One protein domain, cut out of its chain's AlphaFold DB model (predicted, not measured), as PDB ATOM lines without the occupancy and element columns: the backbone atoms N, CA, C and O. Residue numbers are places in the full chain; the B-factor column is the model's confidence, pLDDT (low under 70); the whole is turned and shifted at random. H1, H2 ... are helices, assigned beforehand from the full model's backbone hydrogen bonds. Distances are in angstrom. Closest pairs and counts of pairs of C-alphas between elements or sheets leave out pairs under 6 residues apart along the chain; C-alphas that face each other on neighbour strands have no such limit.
ATOM      1  N   SER A  79     -24.608 -41.545 -45.135       53.41
ATOM      2  CA  SER A  79     -25.869 -42.187 -45.517       53.41
ATOM      3  C   SER A  79     -26.279 -41.927 -46.971       53.41
ATOM      4  O   SER A  79     -27.170 -42.612 -47.474       53.41
ATOM      5  N   HIS A  80     -25.601 -41.015 -47.678       59.62
ATOM      6  CA  HIS A  80     -25.911 -40.714 -49.072       59.62
ATOM      7  C   HIS A  80     -25.414 -41.859 -49.985       59.62
ATOM      8  O   HIS A  80     -24.224 -42.186 -49.983       59.62
ATOM      9  N   PRO A  81     -26.282 -42.488 -50.805       60.69
ATOM     10  CA  PRO A  81     -25.983 -43.751 -51.492       60.69
ATOM     11  C   PRO A  81     -24.789 -43.683 -52.455       60.69
ATOM     12  O   PRO A  81     -24.124 -44.691 -52.667       60.69
ATOM     13  N   ARG A  82     -24.481 -42.501 -53.007       61.81
ATOM     14  CA  ARG A  82     -23.338 -42.292 -53.918       61.81
ATOM     15  C   ARG A  82     -21.967 -42.253 -53.228       61.81
ATOM     16  O   ARG A  82     -20.973 -42.571 -53.869       61.81
ATOM     17  N   VAL A  83     -21.911 -41.868 -51.953       60.50
ATOM     18  CA  VAL A  83     -20.656 -41.686 -51.189       60.50
ATOM     19  C   VAL A  83     -20.540 -42.647 -50.002       60.50
ATOM     20  O   VAL A  83     -19.458 -42.814 -49.443       60.50
ATOM     21  N   ARG A  84     -21.629 -43.333 -49.636       68.06
ATOM     22  CA  ARG A  84     -21.676 -44.322 -48.549       68.06
ATOM     23  C   ARG A  84     -20.587 -45.384 -48.669       68.06
ATOM     24  O   ARG A  84     -19.946 -45.735 -47.676       68.06
ATOM     25  N   ASP A  85     -20.370 -45.897 -49.876       69.12
ATOM     26  CA  ASP A  85     -19.363 -46.930 -50.118       69.12
ATOM     27  C   ASP A  85     -17.947 -46.388 -49.885       69.12
ATOM     28  O   ASP A  85     -17.100 -47.091 -49.335       69.12
ATOM     29  N   ASP A  86     -17.695 -45.117 -50.209       67.50
ATOM     30  CA  ASP A  86     -16.406 -44.472 -49.960       67.50
ATOM     31  C   ASP A  86     -16.163 -44.290 -48.452       67.50
ATOM     32  O   ASP A  86     -15.085 -44.635 -47.967       67.50
ATOM     33  N   PHE A  87     -17.176 -43.888 -47.676       68.44
ATOM     34  CA  PHE A  87     -17.085 -43.858 -46.208       68.44
ATOM     35  C   PHE A  87     -16.861 -45.250 -45.605       68.44
ATOM     36  O   PHE A  87     -16.056 -45.405 -44.683       68.44
ATOM     37  N   THR A  88     -17.513 -46.277 -46.151       73.19
ATOM     38  CA  THR A  88     -17.323 -47.672 -45.724       73.19
ATOM     39  C   THR A  88     -15.889 -48.134 -46.002       73.19
ATOM     40  O   THR A  88     -15.245 -48.732 -45.137       73.19
ATOM     41  N   ASN A  89     -15.345 -47.789 -47.171       73.31
ATOM     42  CA  ASN A  89     -13.970 -48.099 -47.558       73.31
ATOM     43  C   ASN A  89     -12.941 -47.361 -46.692       73.31
ATOM     44  O   ASN A  89     -11.953 -47.961 -46.261       73.31
ATOM     45  N   ILE A  90     -13.171 -46.077 -46.403       76.00
ATOM     46  CA  ILE A  90     -12.318 -45.278 -45.513       76.00
ATOM     47  C   ILE A  90     -12.344 -45.862 -44.100       76.00
ATOM     48  O   ILE A  90     -11.283 -46.044 -43.502       76.00
ATOM     49  N   HIS A  91     -13.519 -46.231 -43.586       76.50
ATOM     50  CA  HIS A  91     -13.642 -46.849 -42.269       76.50
ATOM     51  C   HIS A  91     -12.922 -48.202 -42.208       76.50
ATOM     52  O   HIS A  91     -12.138 -48.449 -41.293       76.50
ATOM     53  N   ALA A  92     -13.103 -49.059 -43.216       76.06
ATOM     54  CA  ALA A  92     -12.397 -50.336 -43.306       76.06
ATOM     55  C   ALA A  92     -10.871 -50.145 -43.361       76.06
ATOM     56  O   ALA A  92     -10.116 -50.878 -42.716       76.06
ATOM     57  N   ARG A  93     -10.399 -49.124 -44.090       76.75
ATOM     58  CA  ARG A  93      -8.978 -48.765 -44.143       76.75
ATOM     59  C   ARG A  93      -8.472 -48.264 -42.794       76.75
ATOM     60  O   ARG A  93      -7.412 -48.708 -42.363       76.75
ATOM     61  N   TYR A  94      -9.228 -47.404 -42.115       81.06
ATOM     62  CA  TYR A  94      -8.914 -46.938 -40.766       81.06
ATOM     63  C   TYR A  94      -8.749 -48.115 -39.797       81.06
ATOM     64  O   TYR A  94      -7.734 -48.197 -39.106       81.06
ATOM     65  N   GLN A  95      -9.681 -49.073 -39.805       83.69
ATOM     66  CA  GLN A  95      -9.602 -50.257 -38.945       83.69
ATOM     67  C   GLN A  95      -8.368 -51.112 -39.250       83.69
ATOM     68  O   GLN A  95      -7.678 -51.544 -38.331       83.69
ATOM     69  N   ARG A  96      -8.035 -51.310 -40.533       84.00
ATOM     70  CA  ARG A  96      -6.835 -52.060 -40.937       84.00
ATOM     71  C   ARG A  96      -5.548 -51.384 -40.465       84.00
ATOM     72  O   ARG A  96      -4.673 -52.045 -39.921       84.00
ATOM     73  N   VAL A  97      -5.447 -50.069 -40.647       83.88
ATOM     74  CA  VAL A  97      -4.281 -49.272 -40.236       83.88
ATOM     75  C   VAL A  97      -4.148 -49.253 -38.710       83.88
ATOM     76  O   VAL A  97      -3.054 -49.414 -38.173       83.88
ATOM     77  N   LYS A  98      -5.270 -49.152 -37.996       85.50
ATOM     78  CA  LYS A  98      -5.310 -49.247 -36.535       85.50
ATOM     79  C   LYS A  98      -4.877 -50.632 -36.039       85.50
ATOM     80  O   LYS A  98      -4.117 -50.716 -35.079       85.50
ATOM     81  N   ALA A  99      -5.310 -51.703 -36.707       85.69
ATOM     82  CA  ALA A  99      -4.899 -53.075 -36.399       85.69
ATOM     83  C   ALA A  99      -3.394 -53.311 -36.631       85.69
ATOM     84  O   ALA A  99      -2.788 -54.119 -35.936       85.69
ATOM     85  N   GLN A 100      -2.771 -52.560 -37.544       90.12
ATOM     86  CA  GLN A 100      -1.317 -52.546 -37.756       90.12
ATOM     87  C   GLN A 100      -0.546 -51.763 -36.676       90.12
ATOM     88  O   GLN A 100       0.672 -51.629 -36.764       90.12
ATOM     89  N   GLY A 101      -1.230 -51.236 -35.653       86.56
ATOM     90  CA  GLY A 101      -0.609 -50.532 -34.528       86.56
ATOM     91  C   GLY A 101      -0.326 -49.050 -34.781       86.56
ATOM     92  O   GLY A 101       0.246 -48.382 -33.918       86.56
ATOM     93  N   ILE A 102      -0.750 -48.505 -35.926       85.69
ATOM     94  CA  ILE A 102      -0.617 -47.076 -36.219       85.69
ATOM     95  C   ILE A 102      -1.608 -46.306 -35.340       85.69
ATOM     96  O   ILE A 102      -2.822 -46.529 -35.381       85.69
ATOM     97  N   ARG A 103      -1.084 -45.389 -34.519       80.81
ATOM     98  CA  ARG A 103      -1.907 -44.518 -33.675       80.81
ATOM     99  C   ARG A 103      -2.373 -43.310 -34.466       80.81
ATOM    100  O   ARG A 103      -1.566 -42.538 -34.970       80.81
ATOM    101  N   PHE A 104      -3.684 -43.125 -34.497       78.31
ATOM    102  CA  PHE A 104      -4.293 -41.903 -34.995       78.31
ATOM    103  C   PHE A 104      -4.331 -40.838 -33.889       78.31
ATOM    104  O   PHE A 104      -4.510 -41.196 -32.716       78.31
ATOM    105  N   PRO A 105      -4.173 -39.547 -34.234       82.56
ATOM    106  CA  PRO A 105      -4.446 -38.446 -33.317       82.56
ATOM    107  C   PRO A 105      -5.856 -38.564 -32.735       82.56
ATOM    108  O   PRO A 105      -6.763 -39.094 -33.382       82.56
ATOM    109  N   LYS A 106      -6.042 -38.084 -31.503       79.62
ATOM    110  CA  LYS A 106      -7.388 -37.986 -30.930       79.62
ATOM    111  C   LYS A 106      -8.196 -36.983 -31.745       79.62
ATOM    112  O   LYS A 106      -7.648 -35.981 -32.197       79.62
ATOM    113  N   GLU A 107      -9.478 -37.279 -31.916       77.25
ATOM    114  CA  GLU A 107     -10.416 -36.375 -32.571       77.25
ATOM    115  C   GLU A 107     -10.435 -35.046 -31.816       77.25
ATOM    116  O   GLU A 107     -10.691 -35.005 -30.611       77.25
ATOM    117  N   ASP A 108     -10.114 -33.973 -32.529       85.06
ATOM    118  CA  ASP A 108     -10.245 -32.623 -32.014       85.06
ATOM    119  C   ASP A 108     -11.677 -32.133 -32.262       85.06
ATOM    120  O   ASP A 108     -12.149 -32.081 -33.401       85.06
ATOM    121  N   ALA A 109     -12.377 -31.801 -31.178       78.06
ATOM    122  CA  ALA A 109     -13.778 -31.404 -31.221       78.06
ATOM    123  C   ALA A 109     -13.988 -30.111 -32.024       78.06
ATOM    124  O   ALA A 109     -15.029 -29.957 -32.664       78.06
ATOM    125  N   GLU A 110     -13.007 -29.202 -32.029       76.62
ATOM    126  CA  GLU A 110     -13.075 -27.962 -32.809       76.62
ATOM    127  C   GLU A 110     -12.929 -28.235 -34.306       76.62
ATOM    128  O   GLU A 110     -13.724 -27.740 -35.110       76.62
ATOM    129  N   THR A 111     -11.991 -29.105 -34.682       73.00
ATOM    130  CA  THR A 111     -11.832 -29.571 -36.063       73.00
ATOM    131  C   THR A 111     -13.087 -30.292 -36.564       73.00
ATOM    132  O   THR A 111     -13.581 -29.986 -37.648       73.00
ATOM    133  N   VAL A 112     -13.663 -31.201 -35.767       70.69
ATOM    134  CA  VAL A 112     -14.904 -31.912 -36.130       70.69
ATOM    135  C   VAL A 112     -16.068 -30.937 -36.297       70.69
ATOM    136  O   VAL A 112     -16.828 -31.045 -37.257       70.69
ATOM    137  N   LYS A 113     -16.194 -29.948 -35.406       72.50
ATOM    138  CA  LYS A 113     -17.243 -28.925 -35.487       72.50
ATOM    139  C   LYS A 113     -17.090 -28.042 -36.726       72.50
ATOM    140  O   LYS A 113     -18.085 -27.743 -37.378       72.50
ATOM    141  N   THR A 114     -15.862 -27.656 -37.062       73.56
ATOM    142  CA  THR A 114     -15.565 -26.842 -38.250       73.56
ATOM    143  C   THR A 114     -15.883 -27.607 -39.529       73.56
ATOM    144  O   THR A 114     -16.521 -27.068 -40.427       73.56
ATOM    145  N   LEU A 115     -15.498 -28.883 -39.592       65.50
ATOM    146  CA  LEU A 115     -15.824 -29.746 -40.723       65.50
ATOM    147  C   LEU A 115     -17.337 -29.942 -40.848       65.50
ATOM    148  O   LEU A 115     -17.877 -29.727 -41.925       65.50
ATOM    149  N   ASN A 116     -18.041 -30.264 -39.759       67.19
ATOM    150  CA  ASN A 116     -19.494 -30.440 -39.794       67.19
ATOM    151  C   ASN A 116     -20.227 -29.167 -40.236       67.19
ATOM    152  O   ASN A 116     -21.153 -29.268 -41.029       67.19
ATOM    153  N   ALA A 117     -19.780 -27.980 -39.813       66.31
ATOM    154  CA  ALA A 117     -20.383 -26.715 -40.236       66.31
ATOM    155  C   ALA A 117     -20.281 -26.482 -41.755       66.31
ATOM    156  O   ALA A 117     -21.227 -25.984 -42.356       66.31
ATOM    157  N   ILE A 118     -19.169 -26.889 -42.381       65.69
ATOM    158  CA  ILE A 118     -18.980 -26.822 -43.841       65.69
ATOM    159  C   ILE A 118     -19.946 -27.774 -44.566       65.69
ATOM    160  O   ILE A 118     -20.440 -27.451 -45.645       65.69
ATOM    161  N   TYR A 119     -20.232 -28.935 -43.972       57.31
ATOM    162  CA  TYR A 119     -21.111 -29.952 -44.559       57.31
ATOM    163  C   TYR A 119     -22.605 -29.758 -44.240       57.31
ATOM    164  O   TYR A 119     -23.439 -30.336 -44.930       57.31
ATOM    165  N   GLU A 120     -22.954 -28.981 -43.212       59.44
ATOM    166  CA  GLU A 120     -24.341 -28.663 -42.834       59.44
ATOM    167  C   GLU A 120     -24.920 -27.481 -43.630       59.44
ATOM    168  O   GLU A 120     -26.139 -27.367 -43.747       59.44
ATOM    169  N   SER A 121     -24.075 -26.609 -44.191       52.50
ATOM    170  CA  SER A 121     -24.506 -25.410 -44.926       52.50
ATOM    171  C   SER A 121     -24.589 -25.586 -46.444       52.50
ATOM    172  O   SER A 121     -24.792 -24.604 -47.150       52.50
ATOM    173  N   THR A 122     -24.377 -26.797 -46.963       58.75
ATOM    174  CA  THR A 122     -24.315 -27.036 -48.408       58.75
ATOM    175  C   THR A 122     -25.718 -27.009 -49.015       58.75
ATOM    176  O   THR A 122     -26.589 -27.788 -48.626       58.75
TER     177      THR A 122
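Overview. This is residues 79 to 122 of the 302 residues of an uncharacterized protein of Malassezia vespertilionis (UniProt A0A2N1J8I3). Two helices, H1 and H2, run back in nearly opposite directions as the two arms of a flat, open U, with a wide gap between them; residues 100 to 108 make the curve that joins them. The middle of the U is empty, and H1 and H2 are apart. The printed part has 44 residues with two named helices, in the order H1, H2, and no named strand; its class is all helix. It is loose, with a radius of gyration of the C-alphas of 13.1 A, and its C-alphas span 36 by 28 by 9 A.

Along the chain. The longest helix, H1, takes residues 84 to 99, 22.5 A from first to last C-alpha; it begins with C-alpha 84 at (-21.676, -44.322, -48.549) and ends with C-alpha 99 at (-4.899, -53.075, -36.399). H2 takes residues 109 to 120, 15.9 A from first to last C-alpha, and ends with C-alpha 120 at (-24.341, -28.663, -42.834).

Arrangement. H1 has the N-to-C direction 0.74, -0.31, 0.59 along x, y and z, and that of H2 is -0.64, 0.11, -0.76. H1 and H2 are apart, with no C-alpha of the one within 8 A of the other. The link between them is short, with 9 residues. In both H1 and H2 every O i to N i+4 pair is within hydrogen-bond range. Residues 105 to 122, of which 109 to 120 belong to H2, stand free.

Size, cuts and confidence. The two C-alphas farthest apart are those of Gln 100 and Ser 121, at 36.4 A, while the C-alphas of Ser 79 and Thr 122, the first and last printed, are 15.5 A apart. The printed part has no cut. The mean pLDDT of the printed part is 72.9; residues 79 to 87 and 115 to 122 are under 70.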